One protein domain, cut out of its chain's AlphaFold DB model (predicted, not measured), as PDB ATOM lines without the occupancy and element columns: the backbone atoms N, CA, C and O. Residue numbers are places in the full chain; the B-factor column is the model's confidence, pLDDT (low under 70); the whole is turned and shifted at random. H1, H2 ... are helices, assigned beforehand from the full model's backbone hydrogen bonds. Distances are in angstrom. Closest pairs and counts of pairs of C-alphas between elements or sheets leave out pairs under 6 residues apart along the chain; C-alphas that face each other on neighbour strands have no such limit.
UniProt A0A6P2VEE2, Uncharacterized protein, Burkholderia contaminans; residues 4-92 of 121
ATOM      1  N   LEU A   4     -10.826  -8.052 -12.521       97.44
ATOM      2  CA  LEU A   4     -11.591  -7.043 -11.787       97.44
ATOM      3  C   LEU A   4     -12.854  -6.578 -12.533       97.44
ATOM      4  O   LEU A   4     -13.893  -6.360 -11.911       97.44
ATOM      5  N   GLN A   5     -12.789  -6.415 -13.858       97.69
ATOM      6  CA  GLN A   5     -13.964  -6.057 -14.661       97.69
ATOM      7  C   GLN A   5     -14.996  -7.188 -14.686       97.69
ATOM      8  O   GLN A   5     -16.196  -6.914 -14.666       97.69
ATOM      9  N   ILE A   6     -14.543  -8.445 -14.713       97.56
ATOM     10  CA  ILE A   6     -15.423  -9.619 -14.678       97.56
ATOM     11  C   ILE A   6     -16.162  -9.673 -13.343       97.56
ATOM     12  O   ILE A   6     -17.389  -9.727 -13.333       97.56
ATOM     13  N   ILE A   7     -15.428  -9.563 -12.234       98.19
ATOM     14  CA  ILE A   7     -15.991  -9.584 -10.877       98.19
ATOM     15  C   ILE A   7     -17.041  -8.481 -10.713       98.19
ATOM     16  O   ILE A   7     -18.171  -8.762 -10.333       98.19
ATOM     17  N   ARG A   8     -16.722  -7.242 -11.111       98.19
ATOM     18  CA  ARG A   8     -17.678  -6.122 -11.048       98.19
ATOM     19  C   ARG A   8     -18.934  -6.356 -11.886       98.19
ATOM     20  O   ARG A   8     -20.020  -5.950 -11.483       98.19
ATOM     21  N   SER A   9     -18.788  -6.992 -13.047       97.81
ATOM     22  CA  SER A   9     -19.930  -7.319 -13.907       97.81
ATOM     23  C   SER A   9     -20.821  -8.380 -13.255       97.81
ATOM     24  O   SER A   9     -22.039  -8.219 -13.241       97.81
ATOM     25  N   LEU A  10     -20.224  -9.417 -12.654       97.44
ATOM     26  CA  LEU A  10     -20.955 -10.436 -11.895       97.44
ATOM     27  C   LEU A  10     -21.693  -9.837 -10.700       97.44
ATOM     28  O   LEU A  10     -22.878 -10.122 -10.522       97.44
ATOM     29  N   ASP A  11     -21.025  -8.985  -9.923       97.88
ATOM     30  CA  ASP A  11     -21.622  -8.325  -8.762       97.88
ATOM     31  C   ASP A  11     -22.797  -7.434  -9.188       97.88
ATOM     32  O   ASP A  11     -23.886  -7.522  -8.624       97.88
ATOM     33  N   SER A  12     -22.616  -6.631 -10.243       98.25
ATOM     34  CA  SER A  12     -23.670  -5.754 -10.762       98.25
ATOM     35  C   SER A  12     -24.890  -6.533 -11.250       98.25
ATOM     36  O   SER A  12     -26.020  -6.136 -10.965       98.25
ATOM     37  N   LEU A  13     -24.686  -7.622 -11.997       98.19
ATOM     38  CA  LEU A  13     -25.782  -8.440 -12.518       98.19
ATOM     39  C   LEU A  13     -26.489  -9.212 -11.402       98.19
ATOM     40  O   LEU A  13     -27.709  -9.321 -11.409       98.19
ATOM     41  N   THR A  14     -25.738  -9.698 -10.414       98.00
ATOM     42  CA  THR A  14     -26.303 -10.381  -9.242       98.00
ATOM     43  C   THR A  14     -27.155  -9.429  -8.406       98.00
ATOM     44  O   THR A  14     -28.291  -9.761  -8.074       98.00
ATOM     45  N   ASN A  15     -26.665  -8.214  -8.156       97.88
ATOM     46  CA  ASN A  15     -27.424  -7.183  -7.452       97.88
ATOM     47  C   ASN A  15     -28.691  -6.763  -8.219       97.88
ATOM     48  O   ASN A  15     -29.731  -6.532  -7.609       97.88
ATOM     49  N   ALA A  16     -28.638  -6.689  -9.554       98.31
ATOM     50  CA  ALA A  16     -29.822  -6.393 -10.364       98.31
ATOM     51  C   ALA A  16     -30.924  -7.452 -10.180       98.31
ATOM     52  O   ALA A  16     -32.088  -7.095 -10.003       98.31
ATOM     53  N   ILE A  17     -30.556  -8.738 -10.147       98.25
ATOM     54  CA  ILE A  17     -31.503  -9.837  -9.899       98.25
ATOM     55  C   ILE A  17     -32.083  -9.732  -8.484       98.25
ATOM     56  O   ILE A  17     -33.297  -9.814  -8.320       98.25
ATOM     57  N   GLU A  18     -31.241  -9.514  -7.470       96.19
ATOM     58  CA  GLU A  18     -31.680  -9.398  -6.074       96.19
ATOM     59  C   GLU A  18     -32.689  -8.254  -5.887       96.19
ATOM     60  O   GLU A  18     -33.759  -8.452  -5.309       96.19
ATOM     61  N   VAL A  19     -32.405  -7.076  -6.456       96.38
ATOM     62  CA  VAL A  19     -33.311  -5.919  -6.402       96.38
ATOM     63  C   VAL A  19     -34.622  -6.187  -7.144       96.38
ATOM     64  O   VAL A  19     -35.684  -5.807  -6.650       96.38
ATOM     65  N   ALA A  20     -34.570  -6.824  -8.315       97.38
ATOM     66  CA  ALA A  20     -35.766  -7.143  -9.088       97.38
ATOM     67  C   ALA A  20     -36.668  -8.143  -8.346       97.38
ATOM     68  O   ALA A  20     -37.871  -7.911  -8.213       97.38
ATOM     69  N   VAL A  21     -36.084  -9.198  -7.768       95.88
ATOM     70  CA  VAL A  21     -36.811 -10.192  -6.962       95.88
ATOM     71  C   VAL A  21     -37.429  -9.562  -5.716       95.88
ATOM     72  O   VAL A  21     -38.604  -9.798  -5.440       95.88
ATOM     73  N   ALA A  22     -36.693  -8.703  -5.005       92.06
ATOM     74  CA  ALA A  22     -37.214  -7.994  -3.835       92.06
ATOM     75  C   ALA A  22     -38.414  -7.083  -4.162       92.06
ATOM     76  O   ALA A  22     -39.231  -6.791  -3.292       92.06
ATOM     77  N   ARG A  23     -38.535  -6.636  -5.418       93.50
ATOM     78  CA  ARG A  23     -39.645  -5.807  -5.915       93.50
ATOM     79  C   ARG A  23     -40.742  -6.608  -6.618       93.50
ATOM     80  O   ARG A  23     -41.680  -5.999  -7.124       93.50
ATOM     81  N   ALA A  24     -40.620  -7.936  -6.673       93.62
ATOM     82  CA  ALA A  24     -41.459  -8.813  -7.491       93.62
ATOM     83  C   ALA A  24     -41.499  -8.418  -8.987       93.62
ATOM     84  O   ALA A  24     -42.462  -8.720  -9.694       93.62
ATOM     85  N   ASP A  25     -40.448  -7.762  -9.488       96.31
ATOM     86  CA  ASP A  25     -40.283  -7.451 -10.907       96.31
ATOM     87  C   ASP A  25     -39.695  -8.670 -11.630       96.31
ATOM     88  O   ASP A  25     -38.499  -8.767 -11.915       96.31
ATOM     89  N   TRP A  26     -40.554  -9.663 -11.872       95.38
ATOM     90  CA  TRP A  26     -40.137 -10.953 -12.422       95.38
ATOM     91  C   TRP A  26     -39.569 -10.848 -13.837       95.38
ATOM     92  O   TRP A  26     -38.673 -11.611 -14.192       95.38
ATOM     93  N   SER A  27     -40.056  -9.895 -14.636       97.62
ATOM     94  CA  SER A  27     -39.547  -9.673 -15.992       97.62
ATOM     95  C   SER A  27     -38.098  -9.195 -15.952       97.62
ATOM     96  O   SER A  27     -37.249  -9.722 -16.672       97.62
ATOM     97  N   GLU A  28     -37.802  -8.217 -15.097       98.06
ATOM     98  CA  GLU A  28     -36.445  -7.706 -14.928       98.06
ATOM     99  C   GLU A  28     -35.517  -8.751 -14.295       98.06
ATOM    100  O   GLU A  28     -34.382  -8.914 -14.743       98.06
ATOM    101  N   ALA A  29     -36.008  -9.517 -13.313       97.38
ATOM    102  CA  ALA A  29     -35.241 -10.591 -12.687       97.38
ATOM    103  C   ALA A  29     -34.796 -11.649 -13.712       97.38
ATOM    104  O   ALA A  29     -33.623 -12.029 -13.735       97.38
ATOM    105  N   VAL A  30     -35.706 -12.084 -14.594       97.62
ATOM    106  CA  VAL A  30     -35.396 -13.035 -15.674       97.62
ATOM    107  C   VAL A  30     -34.400 -12.428 -16.656       97.62
ATOM    108  O   VAL A  30     -33.368 -13.039 -16.928       97.62
ATOM    109  N   ARG A  31     -34.643 -11.200 -17.127       98.31
ATOM    110  CA  ARG A  31     -33.748 -10.516 -18.074       98.31
ATOM    111  C   ARG A  31     -32.323 -10.382 -17.525       98.31
ATOM    112  O   ARG A  31     -31.346 -10.624 -18.240       98.31
ATOM    113  N   ALA A  32     -32.185  -9.997 -16.256       98.25
ATOM    114  CA  ALA A  32     -30.891  -9.881 -15.590       98.25
ATOM    115  C   ALA A  32     -30.215 -11.254 -15.407       98.25
ATOM    116  O   ALA A  32     -29.014 -11.382 -15.661       98.25
ATOM    117  N   ALA A  33     -30.978 -12.293 -15.048       97.62
ATOM    118  CA  ALA A  33     -30.477 -13.661 -14.919       97.62
ATOM    119  C   ALA A  33     -29.991 -14.243 -16.256       97.62
ATOM    120  O   ALA A  33     -28.906 -14.825 -16.305       97.62
ATOM    121  N   GLU A  34     -30.731 -14.037 -17.345       98.44
ATOM    122  CA  GLU A  34     -30.330 -14.441 -18.697       98.44
ATOM    123  C   GLU A  34     -29.058 -13.720 -19.142       98.44
ATOM    124  O   GLU A  34     -28.113 -14.357 -19.613       98.44
ATOM    125  N   THR A  35     -28.985 -12.404 -18.909       98.56
ATOM    126  CA  THR A  35     -27.788 -11.602 -19.202       98.56
ATOM    127  C   THR A  35     -26.568 -12.139 -18.446       98.56
ATOM    128  O   THR A  35     -25.492 -12.295 -19.026       98.56
ATOM    129  N   ARG A  36     -26.729 -12.485 -17.161       98.00
ATOM    130  CA  ARG A  36     -25.659 -13.070 -16.337       98.00
ATOM    131  C   ARG A  36     -25.263 -14.466 -16.795       98.00
ATOM    132  O   ARG A  36     -24.076 -14.774 -16.817       98.00
ATOM    133  N   SER A  37     -26.232 -15.288 -17.187       97.94
ATOM    134  CA  SER A  37     -25.980 -16.622 -17.731       97.94
ATOM    135  C   SER A  37     -25.158 -16.544 -19.020       97.94
ATOM    136  O   SER A  37     -24.111 -17.181 -19.126       97.94
ATOM    137  N   ALA A  38     -25.554 -15.678 -19.959       98.19
ATOM    138  CA  ALA A  38     -24.806 -15.441 -21.191       98.19
ATOM    139  C   ALA A  38     -23.388 -14.914 -20.914       98.19
ATOM    140  O   ALA A  38     -22.427 -15.380 -21.523       98.19
ATOM    141  N   PHE A  39     -23.249 -13.991 -19.957       97.56
ATOM    142  CA  PHE A  39     -21.950 -13.481 -19.529       97.56
ATOM    143  C   PHE A  39     -21.042 -14.594 -18.985       97.56
ATOM    144  O   PHE A  39     -19.892 -14.697 -19.403       97.56
ATOM    145  N   LEU A  40     -21.562 -15.455 -18.104       96.62
ATOM    146  CA  LEU A  40     -20.825 -16.592 -17.543       96.62
ATOM    147  C   LEU A  40     -20.416 -17.606 -18.617       96.62
ATOM    148  O   LEU A  40     -19.287 -18.085 -18.588       96.62
ATOM    149  N   MET A  41     -21.301 -17.909 -19.574       96.81
ATOM    150  CA  MET A  41     -20.994 -18.822 -20.685       96.81
ATOM    151  C   MET A  41     -19.906 -18.287 -21.622       96.81
ATOM    152  O   MET A  41     -19.230 -19.074 -22.280       96.81
ATOM    153  N   ALA A  42     -19.726 -16.967 -21.692       96.56
ATOM    154  CA  ALA A  42     -18.692 -16.341 -22.510       96.56
ATOM    155  C   ALA A  42     -17.307 -16.305 -21.835       96.56
ATOM    156  O   ALA A  42     -16.321 -15.951 -22.488       96.56
ATOM    157  N   LEU A  43     -17.203 -16.634 -20.542       95.56
ATOM    158  CA  LEU A  43     -15.920 -16.658 -19.841       95.56
ATOM    159  C   LEU A  43     -15.082 -17.868 -20.280       95.56
ATOM    160  O   LEU A  43     -15.583 -18.986 -20.385       95.56
ATOM    161  N   SER A  44     -13.779 -17.652 -20.485       93.75
ATOM    162  CA  SER A  44     -12.821 -18.758 -20.649       93.75
ATOM    163  C   SER A  44     -12.835 -19.633 -19.391       93.75
ATOM    164  O   SER A  44     -12.881 -19.063 -18.304       93.75
ATOM    165  N   PRO A  45     -12.750 -20.971 -19.487       89.75
ATOM    166  CA  PRO A  45     -12.679 -21.839 -18.311       89.75
ATOM    167  C   PRO A  45     -11.411 -21.619 -17.470       89.75
ATOM    168  O   PRO A  45     -11.440 -21.875 -16.271       89.75
ATOM    169  N   ASP A  46     -10.330 -21.120 -18.075       94.25
ATOM    170  CA  ASP A  46      -9.068 -20.787 -17.403       94.25
ATOM    171  C   ASP A  46      -9.127 -19.356 -16.835       94.25
ATOM    172  O   ASP A  46      -8.521 -18.423 -17.369       94.25
ATOM    173  N   GLN A  47      -9.976 -19.146 -15.822       96.06
ATOM    174  CA  GLN A  47     -10.039 -17.873 -15.103       96.06
ATOM    175  C   GLN A  47      -9.081 -17.866 -13.906       96.06
ATOM    176  O   GLN A  47      -8.856 -18.898 -13.281       96.06
ATOM    177  N   PRO A  48      -8.586 -16.689 -13.497       97.31
ATOM    178  CA  PRO A  48      -7.871 -16.555 -12.233       97.31
ATOM    179  C   PRO A  48      -8.738 -16.919 -11.017       97.31
ATOM    180  O   PRO A  48      -9.953 -16.690 -11.008       97.31
ATOM    181  N   ASP A  49      -8.096 -17.392  -9.945       97.62
ATOM    182  CA  ASP A  49      -8.747 -17.848  -8.704       97.62
ATOM    183  C   ASP A  49      -9.718 -16.824  -8.096       97.62
ATOM    184  O   ASP A  49     -10.768 -17.177  -7.553       97.62
ATOM    185  N   GLU A  50      -9.408 -15.533  -8.207       97.38
ATOM    186  CA  GLU A  50     -10.262 -14.446  -7.719       97.38
ATOM    187  C   GLU A  50     -11.632 -14.397  -8.417       97.38
ATOM    188  O   GLU A  50     -12.651 -14.133  -7.770       97.38
ATOM    189  N   VAL A  51     -11.685 -14.722  -9.713       97.75
ATOM    190  CA  VAL A  51     -12.934 -14.807 -10.482       97.75
ATOM    191  C   VAL A  51     -13.709 -16.058 -10.077       97.75
ATOM    192  O   VAL A  51     -14.913 -15.975  -9.843       97.75
ATOM    193  N   HIS A  52     -13.034 -17.201  -9.917       97.50
ATOM    194  CA  HIS A  52     -13.671 -18.421  -9.409       97.50
ATOM    195  C   HIS A  52     -14.269 -18.215  -8.014       97.50
ATOM    196  O   HIS A  52     -15.402 -18.625  -7.756       97.50
ATOM    197  N   THR A  53     -13.555 -17.503  -7.144       97.88
ATOM    198  CA  THR A  53     -14.039 -17.140  -5.808       97.88
ATOM    199  C   THR A  53     -15.278 -16.242  -5.896       97.88
ATOM    200  O   THR A  53     -16.245 -16.450  -5.163       97.88
ATOM    201  N   ALA A  54     -15.296 -15.266  -6.812       97.56
ATOM    202  CA  ALA A  54     -16.469 -14.421  -7.039       97.56
ATOM    203  C   ALA A  54     -17.682 -15.213  -7.554       97.56
ATOM    204  O   ALA A  54     -18.791 -15.016  -7.061       97.56
ATOM    205  N   ILE A  55     -17.474 -16.158  -8.475       97.31
ATOM    206  CA  ILE A  55     -18.524 -17.076  -8.948       97.31
ATOM    207  C   ILE A  55     -19.046 -17.949  -7.795       97.31
ATOM    208  O   ILE A  55     -20.248 -18.199  -7.714       97.31
ATOM    209  N   GLY A  56     -18.172 -18.388  -6.885       97.44
ATOM    210  CA  GLY A  56     -18.566 -19.092  -5.662       97.44
ATOM    211  C   GLY A  56     -19.537 -18.270  -4.811       97.44
ATOM    212  O   GLY A  56     -20.648 -18.723  -4.540       97.44
ATOM    213  N   ARG A  57     -19.173 -17.022  -4.487       97.12
ATOM    214  CA  ARG A  57     -20.040 -16.098  -3.730       97.12
ATOM    215  C   ARG A  57     -21.362 -15.808  -4.442       97.12
ATOM    216  O   ARG A  57     -22.411 -15.773  -3.807       97.12
ATOM    217  N   MET A  58     -21.330 -15.631  -5.762       96.69
ATOM    218  CA  MET A  58     -22.536 -15.451  -6.576       96.69
ATOM    219  C   MET A  58     -23.521 -16.614  -6.389       96.69
ATOM    220  O   MET A  58     -24.708 -16.373  -6.206       96.69
ATOM    221  N   ARG A  59     -23.045 -17.866  -6.372       95.94
ATOM    222  CA  ARG A  59     -23.914 -19.042  -6.174       95.94
ATOM    223  C   ARG A  59     -24.566 -19.064  -4.791       95.94
ATOM    224  O   ARG A  59     -25.721 -19.456  -4.668       95.94
ATOM    225  N   GLU A  60     -23.858 -18.625  -3.754       96.25
ATOM    226  CA  GLU A  60     -24.441 -18.472  -2.413       96.25
ATOM    227  C   GLU A  60     -25.540 -17.401  -2.393       96.25
ATOM    228  O   GLU A  60     -26.574 -17.565  -1.742       96.25
ATOM    229  N   ILE A  61     -25.344 -16.306  -3.136       95.62
ATOM    230  CA  ILE A  61     -26.370 -15.275  -3.321       95.62
ATOM    231  C   ILE A  61     -27.576 -15.847  -4.076       95.62
ATOM    232  O   ILE A  61     -28.706 -15.618  -3.654       95.62
ATOM    233  N   ASP A  62     -27.361 -16.653  -5.116       96.00
ATOM    234  CA  ASP A  62     -28.444 -17.273  -5.892       96.00
ATOM    235  C   ASP A  62     -29.354 -18.155  -5.030       96.00
ATOM    236  O   ASP A  62     -30.576 -18.144  -5.200       96.00
ATOM    237  N   ILE A  63     -28.786 -18.866  -4.049       96.62
ATOM    238  CA  ILE A  63     -29.571 -19.628  -3.069       96.62
ATOM    239  C   ILE A  63     -30.486 -18.687  -2.280       96.62
ATOM    240  O   ILE A  63     -31.684 -18.954  -2.167       96.62
ATOM    241  N   ARG A  64     -29.966 -17.562  -1.775       96.12
ATOM    242  CA  ARG A  64     -30.776 -16.580  -1.032       96.12
ATOM    243  C   ARG A  64     -31.863 -15.957  -1.904       96.12
ATOM    244  O   ARG A  64     -33.013 -15.914  -1.481       96.12
ATOM    245  N   ILE A  65     -31.531 -15.581  -3.140       95.88
ATOM    246  CA  ILE A  65     -32.498 -15.071  -4.122       95.88
ATOM    247  C   ILE A  65     -33.624 -16.088  -4.350       95.88
ATOM    248  O   ILE A  65     -34.793 -15.709  -4.380       95.88
ATOM    249  N   SER A  66     -33.302 -17.382  -4.471       95.06
ATOM    250  CA  SER A  66     -34.310 -18.430  -4.678       95.06
ATOM    251  C   SER A  66     -35.268 -18.586  -3.491       95.06
ATOM    252  O   SER A  66     -36.464 -18.806  -3.691       95.06
ATOM    253  N   ILE A  67     -34.764 -18.417  -2.262       96.00
ATOM    254  CA  ILE A  67     -35.578 -18.436  -1.042       96.00
ATOM    255  C   ILE A  67     -36.540 -17.250  -1.053       96.00
ATOM    256  O   ILE A  67     -37.747 -17.458  -0.952       96.00
ATOM    257  N   THR A  68     -36.031 -16.035  -1.276       94.94
ATOM    258  CA  THR A  68     -36.860 -14.822  -1.334       94.94
ATOM    259  C   THR A  68     -37.908 -14.906  -2.442       94.94
ATOM    260  O   THR A  68     -39.071 -14.593  -2.215       94.94
ATOM    261  N   ALA A  69     -37.539 -15.379  -3.635       93.25
ATOM    262  CA  ALA A  69     -38.485 -15.536  -4.736       93.25
ATOM    263  C   ALA A  69     -39.627 -16.505  -4.383       93.25
ATOM    264  O   ALA A  69     -40.790 -16.230  -4.689       93.25
ATOM    265  N   ARG A  70     -39.308 -17.620  -3.709       95.38
ATOM    266  CA  ARG A  70     -40.310 -18.582  -3.233       95.38
ATOM    267  C   ARG A  70     -41.237 -17.959  -2.193       95.38
ATOM    268  O   ARG A  70     -42.448 -18.096  -2.326       95.38
ATOM    269  N   GLU A  71     -40.688 -17.270  -1.199       95.06
ATOM    270  CA  GLU A  71     -41.471 -16.607  -0.148       95.06
ATOM    271  C   GLU A  71     -42.436 -15.568  -0.742       95.06
ATOM    272  O   GLU A  71     -43.622 -15.554  -0.406       95.06
ATOM    273  N   THR A  72     -41.968 -14.758  -1.697       92.75
ATOM    274  CA  THR A  72     -42.817 -13.795  -2.414       92.75
ATOM    275  C   THR A  72     -43.933 -14.493  -3.194       92.75
ATOM    276  O   THR A  72     -45.082 -14.051  -3.155       92.75
ATOM    277  N   LEU A  73     -43.640 -15.602  -3.884       91.44
ATOM    278  CA  LEU A  73     -44.658 -16.373  -4.604       91.44
ATOM    279  C   LEU A  73     -45.713 -16.960  -3.654       91.44
ATOM    280  O   LEU A  73     -46.908 -16.893  -3.942       91.44
ATOM    281  N   GLU A  74     -45.286 -17.529  -2.526       95.19
ATOM    282  CA  GLU A  74     -46.184 -18.087  -1.512       95.19
ATOM    283  C   GLU A  74     -47.131 -17.015  -0.952       95.19
ATOM    284  O   GLU A  74     -48.339 -17.261  -0.850       95.19
ATOM    285  N   ALA A  75     -46.616 -15.811  -0.680       93.69
ATOM    286  CA  ALA A  75     -47.418 -14.669  -0.246       93.69
ATOM    287  C   ALA A  75     -48.462 -14.262  -1.302       93.69
ATOM    288  O   ALA A  75     -49.654 -14.190  -0.993       93.69
ATOM    289  N   LEU A  76     -48.051 -14.097  -2.565       91.94
ATOM    290  CA  LEU A  76     -48.957 -13.734  -3.666       91.94
ATOM    291  C   LEU A  76     -50.070 -14.774  -3.878       91.94
ATOM    292  O   LEU A  76     -51.232 -14.425  -4.105       91.94
ATOM    293  N   VAL A  77     -49.746 -16.067  -3.776       94.88
ATOM    294  CA  VAL A  77     -50.740 -17.148  -3.876       94.88
ATOM    295  C   VAL A  77     -51.732 -17.097  -2.713       94.88
ATOM    296  O   VAL A  77     -52.934 -17.294  -2.923       94.88
ATOM    297  N   ALA A  78     -51.258 -16.842  -1.492       96.31
ATOM    298  CA  ALA A  78     -52.119 -16.715  -0.320       96.31
ATOM    299  C   ALA A  78     -53.083 -15.522  -0.452       96.31
ATOM    300  O   ALA A  78     -54.288 -15.674  -0.226       96.31
ATOM    301  N   GLU A  79     -52.580 -14.367  -0.892       94.06
ATOM    302  CA  GLU A  79     -53.380 -13.166  -1.150       94.06
ATOM    303  C   GLU A  79     -54.437 -13.403  -2.233       94.06
ATOM    304  O   GLU A  79     -55.618 -13.109  -2.028       94.06
ATOM    305  N   GLY A  80     -54.052 -14.023  -3.352       93.44
ATOM    306  CA  GLY A  80     -54.984 -14.359  -4.429       93.44
ATOM    307  C   GLY A  80     -56.112 -15.290  -3.967       93.44
ATOM    308  O   GLY A  80     -57.281 -15.072  -4.291       93.44
ATOM    309  N   ARG A  81     -55.795 -16.303  -3.148       94.62
ATOM    310  CA  ARG A  81     -56.811 -17.202  -2.562       94.62
ATOM    311  C   ARG A  81     -57.782 -16.451  -1.657       94.62
ATOM    312  O   ARG A  81     -58.989 -16.686  -1.746       94.62
ATOM    313  N   LYS A  82     -57.272 -15.540  -0.823       94.56
ATOM    314  CA  LYS A  82     -58.094 -14.701   0.055       94.56
ATOM    315  C   LYS A  82     -59.064 -13.836  -0.756       94.56
ATOM    316  O   LYS A  82     -60.266 -13.894  -0.503       94.56
ATOM    317  N   ALA A  83     -58.578 -13.137  -1.782       93.00
ATOM    318  CA  ALA A  83     -59.410 -12.290  -2.641       93.00
ATOM    319  C   ALA A  83     -60.525 -13.080  -3.360       93.00
ATOM    320  O   ALA A  83     -61.673 -12.633  -3.454       93.00
ATOM    321  N   LEU A  84     -60.222 -14.297  -3.825       92.81
ATOM    322  CA  LEU A  84     -61.218 -15.186  -4.434       92.81
ATOM    323  C   LEU A  84     -62.285 -15.649  -3.431       92.81
ATOM    324  O   LEU A  84     -63.461 -15.750  -3.788       92.81
ATOM    325  N   HIS A  85     -61.894 -15.948  -2.190       91.19
ATOM    326  CA  HIS A  85     -62.840 -16.301  -1.131       91.19
ATOM    327  C   HIS A  85     -63.748 -15.125  -0.762       91.19
ATOM    328  O   HIS A  85     -64.961 -15.309  -0.688       91.19
ATOM    329  N   GLU A  86     -63.200 -13.919  -0.623       88.94
ATOM    330  CA  GLU A  86     -63.978 -12.701  -0.355       88.94
ATOM    331  C   GLU A  86     -64.988 -12.418  -1.475       88.94
ATOM    332  O   GLU A  86     -66.167 -12.193  -1.205       88.94
ATOM    333  N   THR A  87     -64.570 -12.545  -2.737       87.56
ATOM    334  CA  THR A  87     -65.465 -12.374  -3.897       87.56
ATOM    335  C   THR A  87     -66.599 -13.403  -3.907       87.56
ATOM    336  O   THR A  87     -67.726 -13.084  -4.275       87.56
ATOM    337  N   ARG A  88     -66.330 -14.648  -3.486       83.75
ATOM    338  CA  ARG A  88     -67.347 -15.711  -3.414       83.75
ATOM    339  C   ARG A  88     -68.358 -15.485  -2.286       83.75
ATOM    340  O   ARG A  88     -69.506 -15.900  -2.419       83.75
ATOM    341  N   LEU A  89     -67.926 -14.878  -1.182       82.81
ATOM    342  CA  LEU A  89     -68.775 -14.568  -0.030       82.81
ATOM    343  C   LEU A  89     -69.538 -13.247  -0.194       82.81
ATOM    344  O   LEU A  89     -70.493 -13.010   0.546       82.81
ATOM    345  N   ALA A  90     -69.147 -12.402  -1.153       74.44
ATOM    346  CA  ALA A  90     -69.843 -11.160  -1.441       74.44
ATOM    347  C   ALA A  90     -71.311 -11.447  -1.821       74.44
ATOM    348  O   ALA A  90     -71.573 -12.239  -2.734       74.44
ATOM    349  N   PRO A  91     -72.291 -10.825  -1.137       69.81
ATOM    350  CA  PRO A  91     -73.693 -11.030  -1.454       69.81
ATOM    351  C   PRO A  91     -73.959 -10.596  -2.893       69.81
ATOM    352  O   PRO A  91     -73.609  -9.490  -3.310       69.81
ATOM    353  N   ARG A  92     -74.590 -11.488  -3.662       64.38
ATOM    354  CA  ARG A  92     -75.031 -11.191  -5.023       64.38
ATOM    355  C   ARG A  92     -75.928  -9.946  -4.964       64.38
ATOM    356  O   ARG A  92     -76.863  -9.946  -4.160       64.38
TER     357      ARG A  92
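What this domain is: This is residues 4 to 92 of the 121 residues of an uncharacterized protein of Burkholderia contaminans (UniProt A0A6P2VEE2). One long helix, H3, packs with its residues 51 to 69 along H1 of a short helical hairpin, H1 and H2, and residues 77 to 92 stick out beyond this body as an arm. The printed part has 89 residues with three named helices, in the order H1, H2, H3, and no named strand: all helix. It is only just extended, close to loose, with a radius of gyration of the C-alphas of 18.4 A and spans of 67 by 19 by 17 A.

Where its parts are: H3, residues 49 to 89, runs 60.7 A from C-alpha 49 at (-8.747, -17.848, -8.704) to C-alpha 89 at (-68.775, -14.568, -0.030). H1, residues 4 to 22, is 26.8 A long and begins at (-11.591, -7.043, -11.787). H2, residues 26 to 41, is 22.3 A long.

How they stand to each other: H3 touches H1 with residues 51 to 69 alone, closest at the C-alphas of Ala 69 and Val 21, 6.0 A, at a shallow tilt of 11 degrees, the same way. H1 touches H2, closest at the C-alphas of Ile 17 and Ala 29, 4.7 A, at a shallow tilt of 22 degrees, opposite ways. H2 and H3 are apart. In H1, H2 and H3 every O i to N i+4 pair is within hydrogen-bond range.

The domain as a whole: The C-alphas farthest apart, of Asp 46 and Arg 92, are 67.8 A apart. The printed part has no cut and no long link. Residues 91 to 92 have pLDDT under 70.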